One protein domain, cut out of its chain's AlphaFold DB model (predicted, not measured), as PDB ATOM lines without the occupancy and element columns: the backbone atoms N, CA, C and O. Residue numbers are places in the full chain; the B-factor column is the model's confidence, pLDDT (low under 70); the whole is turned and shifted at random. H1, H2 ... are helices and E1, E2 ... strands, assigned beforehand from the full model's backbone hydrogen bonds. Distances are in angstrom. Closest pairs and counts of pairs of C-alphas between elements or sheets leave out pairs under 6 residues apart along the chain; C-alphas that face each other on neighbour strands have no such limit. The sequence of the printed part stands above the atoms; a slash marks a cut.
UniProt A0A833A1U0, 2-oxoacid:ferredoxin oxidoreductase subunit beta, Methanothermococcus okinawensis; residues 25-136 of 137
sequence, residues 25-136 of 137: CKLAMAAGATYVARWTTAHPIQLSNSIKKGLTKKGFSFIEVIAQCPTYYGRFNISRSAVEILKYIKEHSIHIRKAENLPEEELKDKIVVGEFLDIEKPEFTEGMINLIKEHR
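AT A GLANCE: This is residues 25 to 136 of the 137 residues of the protein "2-oxoacid:ferredoxin oxidoreductase subunit beta" of Methanothermococcus okinawensis (UniProt A0A833A1U0). A twisted sheet of four strands, in the order E2, E1, E4, E3, makes the middle, with the long helix H2 running along one face and the short H1 along the opposite face. Beyond the ends of E1 and E2 the helices H3 and H4 make a corner, H5 and H6 lie out by E3 and E4 with residues 101 to 106 sticking out, and beyond the other end of the sheet H7 reaches away as an arm. The printed part has 112 residues, with seven named helices and four named strands in the order H1, E1, H2, E2, H3, H4, E3, H5, H6, E4, H7. The class is mixed, helices and strands, and so is the sheet mixed, with E2 and E1 parallel, E1 and E4 antiparallel, and E4 and E3 parallel. The whole is loose, with a radius of gyration of the C-alphas of 17.9 A, and elongated, spanning 62 by 32 by 24 A.

IN THESE COORDINATES: The sheet's strands are E2, residues 61 to 66, 16.5 A long; E1, residues 35 to 40, 16.9 A; E4, residues 111 to 118, 19.6 A; and E3, residues 93 to 95, 6.8 A. C-alpha 35, where E1 begins, is at (11.439, 35.711, -41.579). H2 covers residues 44 to 56 and is 18.7 A long, and H1 covers residues 25 to 30, from C-alpha 25 at (20.230, 31.482, -41.001). H3 is residues 70 to 77 and H4 residues 82 to 91, 14.4 A long. H5, residues 96 to 99, and H6, residues 104 to 107, have four residues each. H7, residues 124 to 134, is 15.6 A long and ends with C-alpha 134 at (-13.463, 22.606, -40.855).

HOW THE PARTS SIT: E2 and E1 are parallel at 14 degrees, with N 64 and O 37 at 2.9 A, within hydrogen-bond range. E1 and E4 are antiparallel at 158 degrees, with N 38 and O 114 at 2.9 A. E4 and E3 are parallel at 34 degrees, with N 113 and O 94 at 2.8 A. The pairing of E4 is staggered: its residues 111 to 113 pair with E3 and its residues 114 to 118 with E1. E1, H2, E2 and E3, H5, H6, E4 are strand-helix-strand units, each two parallel neighbour strands with helices between, and both crossovers are right-handed. H2 is on the sheet at a height of 8.8 A, over E2 and E1, and runs along the strands; its closest C-alphas to E2 are Gly 54 and Ser 61, 5.3 A apart. H1 is on the opposite face at a height of 8.7 A, over E1, where the closest C-alphas, Cys 25 and Val 36, are 6.3 A apart. H4 only grazes the sheet with residues 86 to 91. H3 and H4 touch at a steep tilt of 50 degrees, the same way, with the closest C-alphas, Pro 70 and Ala 82, 5.5 A apart. H5 is on the sheet, and its closest C-alphas to E4 are Ile 96 and Gly 114, 5.4 A apart. H5 and H6 are close but not clearly touching, with the C-alphas of Ala 99 and Leu 107 7.1 A apart. H7 is not on the sheet and is apart from H1 and H2, for instance. Every O i to N i+4 pair is within hydrogen-bond range in H1, H4 and H7; in H2 it is 8 of 9 and in H3 2 of 4, and H5 and H6 are too short for such a pair.

THE WHOLE: The C-alphas farthest apart are those of Arg 80 and Arg 136, at 62.4 A. Residues 101 to 106, of which 104 to 106 belong to H6, and residues 131 to 136, of which 131 to 134 belong to H7, stand free. Without them the body spans 54 by 28 by 23 A. The printed part has no cut, and the links between elements are tight. The mean pLDDT of the printed part is 95.5, and no printed residue is under 70.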
ATOM      1  N   CYS A  25      21.234  30.958 -40.077       98.00
ATOM      2  CA  CYS A  25      20.230  31.482 -41.001       98.00
ATOM      3  C   CYS A  25      19.739  30.384 -41.944       98.00
ATOM      4  O   CYS A  25      18.530  30.183 -42.056       98.00
ATOM      5  N   LYS A  26      20.656  29.617 -42.554       97.50
ATOM      6  CA  LYS A  26      20.280  28.463 -43.392       97.50
ATOM      7  C   LYS A  26      19.496  27.423 -42.591       97.50
ATOM      8  O   LYS A  26      18.495  26.910 -43.085       97.50
ATOM      9  N   LEU A  27      19.907  27.153 -41.350       98.19
ATOM     10  CA  LEU A  27      19.197  26.234 -40.459       98.19
ATOM     11  C   LEU A  27      17.768  26.712 -40.163       98.19
ATOM     12  O   LEU A  27      16.830  25.931 -40.291       98.19
ATOM     13  N   ALA A  28      17.586  27.983 -39.802       98.19
ATOM     14  CA  ALA A  28      16.268  28.543 -39.508       98.19
ATOM     15  C   ALA A  28      15.343  28.524 -40.735       98.19
ATOM     16  O   ALA A  28      14.168  28.179 -40.616       98.19
ATOM     17  N   MET A  29      15.878  28.838 -41.920       97.62
ATOM     18  CA  MET A  29      15.136  28.734 -43.180       97.62
ATOM     19  C   MET A  29      14.697  27.291 -43.447       97.62
ATOM     20  O   MET A  29      13.523  27.049 -43.724       97.62
ATOM     21  N   ALA A  30      15.609  26.324 -43.308       97.69
ATOM     22  CA  ALA A  30      15.303  24.905 -43.489       97.69
ATOM     23  C   ALA A  30      14.283  24.383 -42.460       97.69
ATOM     24  O   ALA A  30      13.468  23.524 -42.783       97.69
ATOM     25  N   ALA A  31      14.286  24.935 -41.244       96.69
ATOM     26  CA  ALA A  31      13.314  24.625 -40.196       96.69
ATOM     27  C   ALA A  31      11.923  25.255 -40.425       96.69
ATOM     28  O   ALA A  31      10.997  24.982 -39.663       96.69
ATOM     29  N   GLY A  32      11.748  26.077 -41.466       94.69
ATOM     30  CA  GLY A  32      10.455  26.653 -41.839       94.69
ATOM     31  C   GLY A  32      10.149  28.022 -41.230       94.69
ATOM     32  O   GLY A  32       8.974  28.384 -41.140       94.69
ATOM     33  N   ALA A  33      11.171  28.785 -40.824       97.19
ATOM     34  CA  ALA A  33      11.005  30.197 -40.478       97.19
ATOM     35  C   ALA A  33      10.367  30.987 -41.639       97.19
ATOM     36  O   ALA A  33      10.597  30.679 -42.807       97.19
ATOM     37  N   THR A  34       9.581  32.017 -41.325       96.94
ATOM     38  CA  THR A  34       8.946  32.906 -42.319       96.94
ATOM     39  C   THR A  34       9.690  34.225 -42.482       96.94
ATOM     40  O   THR A  34       9.550  34.893 -43.506       96.94
ATOM     41  N   TYR A  35      10.523  34.582 -41.504       98.44
ATOM     42  CA  TYR A  35      11.439  35.711 -41.579       98.44
ATOM     43  C   TYR A  35      12.801  35.331 -41.007       98.44
ATOM     44  O   TYR A  35      12.886  34.804 -39.898       98.44
ATOM     45  N   VAL A  36      13.865  35.583 -41.768       98.75
ATOM     46  CA  VAL A  36      15.249  35.291 -41.377       98.75
ATOM     47  C   VAL A  36      16.144  36.468 -41.734       98.75
ATOM     48  O   VAL A  36      16.226  36.857 -42.899       98.75
ATOM     49  N   ALA A  37      16.862  37.006 -40.751       98.75
ATOM     50  CA  ALA A  37      17.839  38.075 -40.949       98.75
ATOM     51  C   ALA A  37      19.129  37.824 -40.150       98.75
ATOM     52  O   ALA A  37      19.093  37.210 -39.084       98.75
ATOM     53  N   ARG A  38      20.263  38.341 -40.635       98.75
ATOM     54  CA  ARG A  38      21.530  38.415 -39.886       98.75
ATOM     55  C   ARG A  38      22.021  39.846 -39.862       98.75
ATOM     56  O   ARG A  38      22.211  40.456 -40.914       98.75
ATOM     57  N   TRP A  39      22.328  40.340 -38.673       98.62
ATOM     58  CA  TRP A  39      23.005  41.619 -38.490       98.62
ATOM     59  C   TRP A  39      24.096  41.498 -37.442       98.62
ATOM     60  O   TRP A  39      24.263  40.470 -36.788       98.62
ATOM     61  N   THR A  40      24.877  42.557 -37.291       98.38
ATOM     62  CA  THR A  40      25.935  42.604 -36.287       98.38
ATOM     63  C   THR A  40      25.734  43.796 -35.373       98.38
ATOM     64  O   THR A  40      25.017  44.742 -35.708       98.38
ATOM     65  N   THR A  41      26.413  43.798 -34.234       97.44
ATOM     66  CA  THR A  41      26.437  44.953 -33.325       97.44
ATOM     67  C   THR A  41      27.030  46.213 -33.968       97.44
ATOM     68  O   THR A  41      26.807  47.312 -33.466       97.44
ATOM     69  N   ALA A  42      27.721  46.091 -35.110       97.75
ATOM     70  CA  ALA A  42      28.170  47.225 -35.920       97.75
ATOM     71  C   ALA A  42      27.072  47.827 -36.827       97.75
ATOM     72  O   ALA A  42      27.308  48.861 -37.451       97.75
ATOM     73  N   HIS A  43      25.881  47.215 -36.888       98.31
ATOM     74  CA  HIS A  43      24.726  47.640 -37.694       98.31
ATOM     75  C   HIS A  43      23.473  47.870 -36.821       98.31
ATOM     76  O   HIS A  43      22.440  47.232 -37.039       98.31
ATOM     77  N   PRO A  44      23.525  48.760 -35.809       98.00
ATOM     78  CA  PRO A  44      22.453  48.888 -34.817       98.00
ATOM     79  C   PRO A  44      21.112  49.336 -35.417       98.00
ATOM     80  O   PRO A  44      20.061  48.890 -34.963       98.00
ATOM     81  N   ILE A  45      21.129  50.181 -36.454       98.50
ATOM     82  CA  ILE A  45      19.907  50.681 -37.106       98.50
ATOM     83  C   ILE A  45      19.206  49.546 -37.863       98.50
ATOM     84  O   ILE A  45      18.012  49.319 -37.680       98.50
ATOM     85  N   GLN A  46      19.949  48.803 -38.685       98.56
ATOM     86  CA  GLN A  46      19.423  47.679 -39.461       98.56
ATOM     87  C   GLN A  46      18.932  46.555 -38.549       98.56
ATOM     88  O   GLN A  46      17.855  46.000 -38.781       98.56
ATOM     89  N   LEU A  47      19.679  46.271 -37.479       98.56
ATOM     90  CA  LEU A  47      19.284  45.308 -36.459       98.56
ATOM     91  C   LEU A  47      17.969  45.718 -35.781       98.56
ATOM     92  O   LEU A  47      17.043  44.915 -35.730       98.56
ATOM     93  N   SER A  48      17.856  46.968 -35.322       98.56
ATOM     94  CA  SER A  48      16.632  47.492 -34.697       98.56
ATOM     95  C   SER A  48      15.422  47.399 -35.634       98.56
ATOM     96  O   SER A  48      14.365  46.897 -35.248       98.56
ATOM     97  N   ASN A  49      15.593  47.791 -36.900       98.56
ATOM     98  CA  ASN A  49      14.538  47.691 -37.910       98.56
ATOM     99  C   ASN A  49      14.110  46.240 -38.161       98.56
ATOM    100  O   ASN A  49      12.917  45.973 -38.291       98.56
ATOM    101  N   SER A  50      15.061  45.308 -38.178       98.56
ATOM    102  CA  SER A  50      14.773  43.884 -38.377       98.56
ATOM    103  C   SER A  50      14.044  43.281 -37.185       98.56
ATOM    104  O   SER A  50      13.100  42.523 -37.375       98.56
ATOM    105  N   ILE A  51      14.407  43.667 -35.956       98.62
ATOM    106  CA  ILE A  51      13.671  43.270 -34.745       98.62
ATOM    107  C   ILE A  51      12.236  43.794 -34.814       98.62
ATOM    108  O   ILE A  51      11.295  43.023 -34.637       98.62
ATOM    109  N   LYS A  52      12.051  45.080 -35.139       98.44
ATOM    110  CA  LYS A  52      10.719  45.676 -35.302       98.44
ATOM    111  C   LYS A  52       9.883  44.921 -36.339       98.44
ATOM    112  O   LYS A  52       8.730  44.608 -36.066       98.44
ATOM    113  N   LYS A  53      10.459  44.615 -37.504       98.06
ATOM    114  CA  LYS A  53       9.784  43.871 -38.574       98.06
ATOM    115  C   LYS A  53       9.453  42.438 -38.152       98.06
ATOM    116  O   LYS A  53       8.311  42.011 -38.312       98.06
ATOM    117  N   GLY A  54      10.408  41.733 -37.546       97.44
ATOM    118  CA  GLY A  54      10.242  40.363 -37.063       97.44
ATOM    119  C   GLY A  54       9.130  40.213 -36.022       97.44
ATOM    120  O   GLY A  54       8.420  39.213 -36.052       97.44
ATOM    121  N   LEU A  55       8.924  41.218 -35.162       97.12
ATOM    122  CA  LEU A  55       7.818  41.253 -34.190       97.12
ATOM    123  C   LEU A  55       6.435  41.391 -34.840       97.12
ATOM    124  O   LEU A  55       5.439  40.981 -34.255       97.12
ATOM    125  N   THR A  56       6.361  41.993 -36.028       94.62
ATOM    126  CA  THR A  56       5.099  42.189 -36.766       94.62
ATOM    127  C   THR A  56       4.812  41.088 -37.782       94.62
ATOM    128  O   THR A  56       3.760  41.095 -38.419       94.62
ATOM    129  N   LYS A  57       5.753  40.162 -37.975       94.88
ATOM    130  CA  LYS A  57       5.649  39.115 -38.981       94.88
ATOM    131  C   LYS A  57       4.711  38.004 -38.515       94.88
ATOM    132  O   LYS A  57       4.749  37.606 -37.356       94.88
ATOM    133  N   LYS A  58       3.913  37.460 -39.438       92.00
ATOM    134  CA  LYS A  58       3.152  36.231 -39.196       92.00
ATOM    135  C   LYS A  58       4.060  35.004 -39.310       92.00
ATOM    136  O   LYS A  58       4.788  34.843 -40.295       92.00
ATOM    137  N   GLY A  59       4.003  34.129 -38.313       92.81
ATOM    138  CA  GLY A  59       4.855  32.943 -38.226       92.81
ATOM    139  C   GLY A  59       6.157  33.176 -37.455       92.81
ATOM    140  O   GLY A  59       6.285  34.105 -36.663       92.81
ATOM    141  N   PHE A  60       7.121  32.271 -37.640       96.19
ATOM    142  CA  PHE A  60       8.359  32.270 -36.864       96.19
ATOM    143  C   PHE A  60       9.433  33.170 -37.488       96.19
ATOM    144  O   PHE A  60       9.899  32.922 -38.604       96.19
ATOM    145  N   SER A  61       9.861  34.175 -36.723       97.88
ATOM    146  CA  SER A  61      10.940  35.103 -37.069       97.88
ATOM    147  C   SER A  61      12.246  34.724 -36.370       97.88
ATOM    148  O   SER A  61      12.293  34.634 -35.143       97.88
ATOM    149  N   PHE A  62      13.330  34.584 -37.132       98.56
ATOM    150  CA  PHE A  62      14.679  34.343 -36.624       98.56
ATOM    151  C   PHE A  62      15.629  35.480 -37.015       98.56
ATOM    152  O   PHE A  62      15.774  35.817 -38.188       98.56
ATOM    153  N   ILE A  63      16.308  36.070 -36.031       98.75
ATOM    154  CA  ILE A  63      17.282  37.144 -36.255       98.75
ATOM    155  C   ILE A  63      18.592  36.755 -35.579       98.75
ATOM    156  O   ILE A  63      18.684  36.732 -34.353       98.75
ATOM    157  N   GLU A  64      19.616  36.462 -36.377       98.62
ATOM    158  CA  GLU A  64      20.962  36.207 -35.875       98.62
ATOM    159  C   GLU A  64      21.707  37.526 -35.652       98.62
ATOM    160  O   GLU A  64      21.795  38.374 -36.545       98.62
ATOM    161  N   VAL A  65      22.278  37.688 -34.458       98.31
ATOM    162  CA  VAL A  65      23.059  38.871 -34.093       98.31
ATOM    163  C   VAL A  65      24.498  38.474 -33.802       98.31
ATOM    164  O   VAL A  65      24.792  37.858 -32.777       98.31
ATOM    165  N   ILE A  66      25.417  38.874 -34.679       97.31
ATOM    166  CA  ILE A  66      26.851  38.691 -34.446       97.31
ATOM    167  C   ILE A  66      27.342  39.791 -33.506       97.31
ATOM    168  O   ILE A  66      27.392  40.970 -33.873       97.31
ATOM    169  N   ALA A  67      27.713  39.395 -32.293       95.69
ATOM    170  CA  ALA A  67      28.208  40.287 -31.254       95.69
ATOM    171  C   ALA A  67      29.690  40.042 -30.948       95.69
ATOM    172  O   ALA A  67      30.195  38.920 -31.008       95.69
ATOM    173  N   GLN A  68      30.394  41.110 -30.581       93.56
ATOM    174  CA  GLN A  68      31.775  41.042 -30.130       93.56
ATOM    175  C   GLN A  68      31.883  40.311 -28.783       93.56
ATOM    176  O   GLN A  68      31.149  40.600 -27.842       93.56
ATOM    177  N   CYS A  69      32.859  39.409 -28.662       93.81
ATOM    178  CA  CYS A  69      33.216  38.748 -27.406       93.81
ATOM    179  C   CYS A  69      34.715  38.961 -27.133       93.81
ATOM    180  O   CYS A  69      35.533  38.136 -27.547       93.81
ATOM    181  N   PRO A  70      35.112  40.073 -26.488       93.50
ATOM    182  CA  PRO A  70      36.527  40.408 -26.303       93.50
ATOM    183  C   PRO A  70      37.280  39.431 -25.398       93.50
ATOM    184  O   PRO A  70      38.464  39.176 -25.608       93.50
ATOM    185  N   THR A  71      36.597  38.850 -24.415       94.75
ATOM    186  CA  THR A  71      37.208  38.007 -23.380       94.75
ATOM    187  C   THR A  71      37.661  36.643 -23.898       94.75
ATOM    188  O   THR A  71      38.728  36.172 -23.497       94.75
ATOM    189  N   TYR A  72      36.892  36.032 -24.805       93.00
ATOM    190  CA  TYR A  72      37.171  34.700 -25.345       93.00
ATOM    191  C   TYR A  72      37.474  34.743 -26.841       93.00
ATOM    192  O   TYR A  72      38.640  34.676 -27.224       93.00
ATOM    193  N   TYR A  73      36.454  34.873 -27.697       94.50
ATOM    194  CA  TYR A  73      36.648  34.747 -29.146       94.50
ATOM    195  C   TYR A  73      37.635  35.787 -29.688       94.50
ATOM    196  O   TYR A  73      38.577  35.427 -30.392       94.50
ATOM    197  N   GLY A  74      37.460  37.053 -29.298       94.44
ATOM    198  CA  GLY A  74      38.347  38.151 -29.667       94.44
ATOM    199  C   GLY A  74      39.781  37.891 -29.223       94.44
ATOM    200  O   GLY A  74      40.677  37.874 -30.062       94.44
ATOM    201  N   ARG A  75      39.995  37.597 -27.932       94.75
ATOM    202  CA  ARG A  75      41.319  37.297 -27.363       94.75
ATOM    203  C   ARG A  75      42.096  36.235 -28.144       94.75
ATOM    204  O   ARG A  75      43.318  36.344 -28.219       94.75
ATOM    205  N   PHE A  76      41.425  35.200 -28.646       94.00
ATOM    206  CA  PHE A  76      42.084  34.089 -29.338       94.00
ATOM    207  C   PHE A  76      42.211  34.275 -30.853       94.00
ATOM    208  O   PHE A  76      43.094  33.657 -31.440       94.00
ATOM    209  N   ASN A  77      41.345  35.080 -31.483       95.00
ATOM    210  CA  ASN A  77      41.184  35.071 -32.944       95.00
ATOM    211  C   ASN A  77      41.228  36.448 -33.624       95.00
ATOM    212  O   ASN A  77      41.336  36.486 -34.846       95.00
ATOM    213  N   ILE A  78      41.084  37.554 -32.884       93.62
ATOM    214  CA  ILE A  78      41.015  38.916 -33.446       93.62
ATOM    215  C   ILE A  78      41.864  39.884 -32.610       93.62
ATOM    216  O   ILE A  78      42.969  40.241 -32.997       93.62
ATOM    217  N   SER A  79      41.341  40.326 -31.464       93.88
ATOM    218  CA  SER A  79      41.970  41.270 -30.540       93.88
ATOM    219  C   SER A  79      41.297  41.188 -29.166       93.88
ATOM    220  O   SER A  79      40.169  40.717 -29.038       93.88
ATOM    221  N   ARG A  80      41.968  41.677 -28.117       92.88
ATOM    222  CA  ARG A  80      41.354  41.892 -26.792       92.88
ATOM    223  C   ARG A  80      40.566  43.206 -26.707       92.88
ATOM    224  O   ARG A  80      39.789  43.379 -25.771       92.88
ATOM    225  N   SER A  81      40.757  44.127 -27.651       96.00
ATOM    226  CA  SER A  81      40.084  45.427 -27.671       96.00
ATOM    227  C   SER A  81      38.676  45.307 -28.251       96.00
ATOM    228  O   SER A  81      38.496  44.940 -29.411       96.00
ATOM    229  N   ALA A  82      37.659  45.665 -27.462       94.44
ATOM    230  CA  ALA A  82      36.266  45.648 -27.915       94.44
ATOM    231  C   ALA A  82      36.036  46.548 -29.144       94.44
ATOM    232  O   ALA A  82      35.264  46.190 -30.033       94.44
ATOM    233  N   VAL A  83      36.737  47.684 -29.214       95.94
ATOM    234  CA  VAL A  83      36.646  48.635 -30.332       95.94
ATOM    235  C   VAL A  83      37.246  48.041 -31.604       95.94
ATOM    236  O   VAL A  83      36.655  48.163 -32.674       95.94
ATOM    237  N   GLU A  84      38.395  47.372 -31.501       96.44
ATOM    238  CA  GLU A  84      39.034  46.729 -32.657       96.44
ATOM    239  C   GLU A  84      38.199  45.569 -33.188       96.44
ATOM    240  O   GLU A  84      38.032  45.445 -34.397       96.44
ATOM    241  N   ILE A  85      37.593  44.765 -32.308       96.44
ATOM    242  CA  ILE A  85      36.688  43.690 -32.738       96.44
ATOM    243  C   ILE A  85      35.458  44.269 -33.440       96.44
ATOM    244  O   ILE A  85      35.025  43.729 -34.455       96.44
ATOM    245  N   LEU A  86      34.891  45.367 -32.934       96.88
ATOM    246  CA  LEU A  86      33.742  46.007 -33.574       96.88
ATOM    247  C   LEU A  86      34.097  46.533 -34.975       96.88
ATOM    248  O   LEU A  86      33.317  46.344 -35.910       96.88
ATOM    249  N   LYS A  87      35.280  47.145 -35.138       96.88
ATOM    250  CA  LYS A  87      35.810  47.561 -36.449       96.88
ATOM    251  C   LYS A  87      35.998  46.363 -37.377       96.88
ATOM    252  O   LYS A  87      35.472  46.384 -38.485       96.88
ATOM    253  N   TYR A  88      36.632  45.297 -36.886       96.38
ATOM    254  CA  TYR A  88      36.815  44.051 -37.627       96.38
ATOM    255  C   TYR A  88      35.478  43.504 -38.133       96.38
ATOM    256  O   TYR A  88      35.332  43.250 -39.325       96.38
ATOM    257  N   ILE A  89      34.476  43.382 -37.254       96.81
ATOM    258  CA  ILE A  89      33.136  42.907 -37.618       96.81
ATOM    259  C   ILE A  89      32.540  43.784 -38.722       96.81
ATOM    260  O   ILE A  89      31.983  43.253 -39.680       96.81
ATOM    261  N   LYS A  90      32.663  45.112 -38.618       96.94
ATOM    262  CA  LYS A  90      32.147  46.048 -39.625       96.94
ATOM    263  C   LYS A  90      32.831  45.871 -40.985       96.94
ATOM    264  O   LYS A  90      32.143  45.765 -41.992       96.94
ATOM    265  N   GLU A  91      34.159  45.810 -41.011       96.75
ATOM    266  CA  GLU A  91      34.979  45.696 -42.231       96.75
ATOM    267  C   GLU A  91      34.855  44.327 -42.915       96.75
ATOM    268  O   GLU A  91      35.000  44.202 -44.135       96.75
ATOM    269  N   HIS A  92      34.558  43.291 -42.133       96.25
ATOM    270  CA  HIS A  92      34.341  41.937 -42.632       96.25
ATOM    271  C   HIS A  92      32.868  41.649 -42.922       96.25
ATOM    272  O   HIS A  92      32.561  40.561 -43.395       96.25
ATOM    273  N   SER A  93      31.954  42.596 -42.696       97.75
ATOM    274  CA  SER A  93      30.547  42.429 -43.064       97.75
ATOM    275  C   SER A  93      30.297  42.806 -44.524       97.75
ATOM    276  O   SER A  93      30.796  43.819 -45.014       97.75
ATOM    277  N   ILE A  94      29.473  42.022 -45.215       97.56
ATOM    278  CA  ILE A  94      29.028  42.288 -46.586       97.56
ATOM    279  C   ILE A  94      27.518  42.111 -46.686       97.56
ATOM    280  O   ILE A  94      26.963  41.140 -46.186       97.56
ATOM    281  N   HIS A  95      26.830  43.051 -47.330       97.81
ATOM    282  CA  HIS A  95      25.387  42.936 -47.516       97.81
ATOM    283  C   HIS A  95      25.043  41.798 -48.493       97.81
ATOM    284  O   HIS A  95      25.690  41.682 -49.534       97.81
ATOM    285  N   ILE A  96      23.992  41.022 -48.211       97.00
ATOM    286  CA  ILE A  96      23.565  39.842 -48.985       97.00
ATOM    287  C   ILE A  96      23.439  40.117 -50.489       97.00
ATOM    288  O   ILE A  96      24.060  39.428 -51.283       97.00
ATOM    289  N   ARG A  97      22.792  41.225 -50.875       95.50
ATOM    290  CA  ARG A  97      22.684  41.671 -52.283       95.50
ATOM    291  C   ARG A  97      24.025  41.797 -53.019       95.50
ATOM    292  O   ARG A  97      24.092  41.641 -54.231       95.50
ATOM    293  N   LYS A  98      25.096  42.153 -52.302       95.25
ATOM    294  CA  LYS A  98      26.444  42.204 -52.881       95.25
ATOM    295  C   LYS A  98      27.077  40.814 -52.885       95.25
ATOM    296  O   LYS A  98      27.732  40.468 -53.857       95.25
ATOM    297  N   ALA A  99      26.867  40.037 -51.824       94.69
ATOM    298  CA  ALA A  99      27.400  38.686 -51.689       94.69
ATOM    299  C   ALA A  99      26.870  37.714 -52.757       94.69
ATOM    300  O   ALA A  99      27.636  36.895 -53.239       94.69
ATOM    301  N   GLU A 100      25.609  37.847 -53.179       92.50
ATOM    302  CA  GLU A 100      24.983  37.016 -54.229       92.50
ATOM    303  C   GLU A 100      25.725  37.049 -55.574       92.50
ATOM    304  O   GLU A 100      25.614  36.116 -56.362       92.50
ATOM    305  N   ASN A 101      26.485  38.116 -55.834       92.94
ATOM    306  CA  ASN A 101      27.220  38.314 -57.083       92.94
ATOM    307  C   ASN A 101      28.712  37.966 -56.969       92.94
ATOM    308  O   ASN A 101      29.463  38.208 -57.912       92.94
ATOM    309  N   LEU A 102      29.161  37.457 -55.818       92.75
ATOM    310  CA  LEU A 102      30.560  37.108 -55.580       92.75
ATOM    311  C   LEU A 102      30.747  35.588 -55.550       92.75
ATOM    312  O   LEU A 102      29.862  34.868 -55.083       92.75
ATOM    313  N   PRO A 103      31.903  35.084 -56.011       92.06
ATOM    314  CA  PRO A 103      32.239  33.677 -55.858       92.06
ATOM    315  C   PRO A 103      32.409  33.324 -54.374       92.06
ATOM    316  O   PRO A 103      32.836  34.145 -53.563       92.06
ATOM    317  N   GLU A 104      32.117  32.073 -54.019       86.44
ATOM    318  CA  GLU A 104      32.146  31.600 -52.626       86.44
ATOM    319  C   GLU A 104      33.528  31.754 -51.964       86.44
ATOM    320  O   GLU A 104      33.625  32.023 -50.766       86.44
ATOM    321  N   GLU A 105      34.601  31.692 -52.755       88.88
ATOM    322  CA  GLU A 105      35.977  31.947 -52.313       88.88
ATOM    323  C   GLU A 105      36.149  33.355 -51.712       88.88
ATOM    324  O   GLU A 105      36.776  33.511 -50.665       88.88
ATOM    325  N   GLU A 106      35.522  34.375 -52.306       88.19
ATOM    326  CA  GLU A 106      35.577  35.758 -51.810       88.19
ATOM    327  C   GLU A 106      34.720  35.980 -50.552       88.19
ATOM    328  O   GLU A 106      34.884  36.977 -49.839       88.19
ATOM    329  N   LEU A 107      33.815  35.045 -50.246       89.88
ATOM    330  CA  LEU A 107      32.925  35.102 -49.086       89.88
ATOM    331  C   LEU A 107      33.471  34.357 -47.863       89.88
ATOM    332  O   LEU A 107      32.947  34.550 -46.766       89.88
ATOM    333  N   LYS A 108      34.530  33.552 -48.019       83.69
ATOM    334  CA  LYS A 108      35.040  32.613 -47.003       83.69
ATOM    335  C   LYS A 108      35.364  33.247 -45.641       83.69
ATOM    336  O   LYS A 108      35.202  32.594 -44.615       83.69
ATOM    337  N   ASP A 109      35.746  34.523 -45.621       84.62
ATOM    338  CA  ASP A 109      36.053  35.288 -44.400       84.62
ATOM    339  C   ASP A 109      35.098  36.473 -44.161       84.62
ATOM    340  O   ASP A 109      35.382  37.377 -43.366       84.62
ATOM    341  N   LYS A 110      33.956  36.501 -44.857       94.31
ATOM    342  CA  LYS A 110      32.977  37.586 -44.769       94.31
ATOM    343  C   LYS A 110      31.747  37.181 -43.965       94.31
ATOM    344  O   LYS A 110      31.199  36.092 -44.088       94.31
ATOM    345  N   ILE A 111      31.264  38.120 -43.161       96.31
ATOM    346  CA  ILE A 111      29.990  38.028 -42.460       96.31
ATOM    347  C   ILE A 111      28.920  38.562 -43.411       96.31
ATOM    348  O   ILE A 111      28.763  39.773 -43.571       96.31
ATOM    349  N   VAL A 112      28.186  37.669 -44.064       97.44
ATOM    350  CA  VAL A 112      27.058  38.074 -44.911       97.44
ATOM    351  C   VAL A 112      25.926  38.571 -44.013       97.44
ATOM    352  O   VAL A 112      25.456  37.825 -43.162       97.44
ATOM    353  N   VAL A 113      25.499  39.820 -44.179       98.50
ATOM    354  CA  VAL A 113      24.432  40.468 -43.398       98.50
ATOM    355  C   VAL A 113      23.273  40.877 -44.295       98.50
ATOM    356  O   VAL A 113      23.467  41.174 -45.474       98.50
ATOM    357  N   GLY A 114      22.065  40.928 -43.751       98.44
ATOM    358  CA  GLY A 114      20.868  41.250 -44.517       98.44
ATOM    359  C   GLY A 114      19.648  40.464 -44.073       98.44
ATOM    360  O   GLY A 114      19.688  39.688 -43.117       98.44
ATOM    361  N   GLU A 115      18.561  40.665 -44.807       98.44
ATOM    362  CA  GLU A 115      17.382  39.804 -44.759       98.44
ATOM    363  C   GLU A 115      17.572  38.674 -45.779       98.44
ATOM    364  O   GLU A 115      17.816  38.943 -46.953       98.44
ATOM    365  N   PHE A 116      17.499  37.426 -45.319       98.19
ATOM    366  CA  PHE A 116      17.681  36.212 -46.126       98.19
ATOM    367  C   PHE A 116      16.346  35.616 -46.567       98.19
ATOM    368  O   PHE A 116      16.264  34.982 -47.615       98.19
ATOM    369  N   LEU A 117      15.306  35.795 -45.753       97.94
ATOM    370  CA  LEU A 117      13.968  35.294 -46.027       97.94
ATOM    371  C   LEU A 117      12.932  36.254 -45.451       97.94
ATOM    372  O   LEU A 117      13.052  36.682 -44.305       97.94
ATOM    373  N   ASP A 118      11.906  36.551 -46.238       97.56
ATOM    374  CA  ASP A 118      10.707  37.265 -45.809       97.56
ATOM    375  C   ASP A 118       9.530  36.798 -46.671       97.56
ATOM    376  O   ASP A 118       9.358  37.236 -47.806       97.56
ATOM    377  N   ILE A 119       8.758  35.847 -46.151       96.88
ATOM    378  CA  ILE A 119       7.630  35.221 -46.850       96.88
ATOM    379  C   ILE A 119       6.412  35.159 -45.939       96.88
ATOM    380  O   ILE A 119       6.544  35.126 -44.721       96.88
ATOM    381  N   GLU A 120       5.212  35.155 -46.502       94.25
ATOM    382  CA  GLU A 120       3.986  34.924 -45.735       94.25
ATOM    383  C   GLU A 120       3.619  33.438 -45.789       94.25
ATOM    384  O   GLU A 120       3.564  32.840 -46.864       94.25
ATOM    385  N   LYS A 121       3.370  32.837 -44.624       90.50
ATOM    386  CA  LYS A 121       2.880  31.463 -44.486       90.50
ATOM    387  C   LYS A 121       1.980  31.390 -43.248       90.50
ATOM    388  O   LYS A 121       2.303  32.062 -42.266       90.50
ATOM    389  N   PRO A 122       0.901  30.584 -43.260       89.62
ATOM    390  CA  PRO A 122       0.066  30.399 -42.082       89.62
ATOM    391  C   PRO A 122       0.892  29.977 -40.871       89.62
ATOM    392  O   PRO A 122       1.727  29.069 -40.958       89.62
ATOM    393  N   GLU A 123       0.664  30.643 -39.743       90.56
ATOM    394  CA  GLU A 123       1.276  30.242 -38.483       90.56
ATOM    395  C   GLU A 123       0.576  29.014 -37.896       90.56
ATOM    396  O   GLU A 123      -0.534  28.649 -38.287       90.56
ATOM    397  N   PHE A 124       1.218  28.383 -36.913       92.00
ATOM    398  CA  PHE A 124       0.669  27.201 -36.254       92.00
ATOM    399  C   PHE A 124      -0.748  27.442 -35.707       92.00
ATOM    400  O   PHE A 124      -1.644  26.638 -35.952       92.00
ATOM    401  N   THR A 125      -0.972  28.566 -35.021       93.12
ATOM    402  CA  THR A 125      -2.277  28.909 -34.439       93.12
ATOM    403  C   THR A 125      -3.351  29.101 -35.507       93.12
ATOM    404  O   THR A 125      -4.466  28.609 -35.351       93.12
ATOM    405  N   GLU A 126      -3.022  29.768 -36.615       93.62
ATOM    406  CA  GLU A 126      -3.928  29.938 -37.753       93.62
ATOM    407  C   GLU A 126      -4.300  28.584 -38.370       93.62
ATOM    408  O   GLU A 126      -5.484  28.302 -38.564       93.62
ATOM    409  N   GLY A 127      -3.311  27.712 -38.590       93.56
ATOM    410  CA  GLY A 127      -3.540  26.346 -39.066       93.56
ATOM    411  C   GLY A 127      -4.441  25.538 -38.127       93.56
ATOM    412  O   GLY A 127      -5.393  24.903 -38.578       93.56
ATOM    413  N   MET A 128      -4.202  25.625 -36.816       95.25
ATOM    414  CA  MET A 128      -5.022  24.967 -35.793       95.25
ATOM    415  C   MET A 128      -6.468  25.475 -35.788       95.25
ATOM    416  O   MET A 128      -7.404  24.679 -35.730       95.25
ATOM    417  N   ILE A 129      -6.673  26.792 -35.863       95.50
ATOM    418  CA  ILE A 129      -8.014  27.390 -35.884       95.50
ATOM    419  C   ILE A 129      -8.783  26.955 -37.133       95.50
ATOM    420  O   ILE A 129      -9.967  26.630 -37.032       95.50
ATOM    421  N   ASN A 130      -8.130  26.947 -38.297       94.88
ATOM    422  CA  ASN A 130      -8.760  26.530 -39.549       94.88
ATOM    423  C   ASN A 130      -9.166  25.054 -39.494       94.88
ATOM    424  O   ASN A 130     -10.322  24.741 -39.771       94.88
ATOM    425  N   LEU A 131      -8.281  24.187 -38.996       95.94
ATOM    426  CA  LEU A 131      -8.574  22.766 -38.812       95.94
ATOM    427  C   LEU A 131      -9.791  22.535 -37.899       95.94
ATOM    428  O   LEU A 131     -10.653  21.714 -38.207       95.94
ATOM    429  N   ILE A 132      -9.891  23.283 -36.791       96.88
ATOM    430  CA  ILE A 132     -11.039  23.200 -35.873       96.88
ATOM    431  C   ILE A 132     -12.331  23.645 -36.562       96.88
ATOM    432  O   ILE A 132     -13.363  23.011 -36.364       96.88
ATOM    433  N   LYS A 133     -12.300  24.732 -37.346       95.75
ATOM    434  CA  LYS A 133     -13.483  25.245 -38.059       95.75
ATOM    435  C   LYS A 133     -13.999  24.257 -39.100       95.75
ATOM    436  O   LYS A 133     -15.205  24.087 -39.195       95.75
ATOM    437  N   GLU A 134     -13.105  23.605 -39.837       95.38
ATOM    438  CA  GLU A 134     -13.463  22.606 -40.855       95.38
ATOM    439  C   GLU A 134     -14.187  21.386 -40.270       95.38
ATOM    440  O   GLU A 134     -15.005  20.775 -40.948       95.38
ATOM    441  N   HIS A 135     -13.908  21.045 -39.008       95.44
ATOM    442  CA  HIS A 135     -14.453  19.859 -38.337       95.44
ATOM    443  C   HIS A 135     -15.500  20.196 -37.263       95.44
ATOM    444  O   HIS A 135     -15.942  19.313 -36.523       95.44
ATOM    445  N   ARG A 136     -15.899  21.467 -37.150       86.06
ATOM    446  CA  ARG A 136     -17.001  21.897 -36.286       86.06
ATOM    447  C   ARG A 136     -18.301  21.826 -37.091       86.06
ATOM    448  O   ARG A 136     -18.532  22.684 -37.935       86.06
TER     449      ARG A 136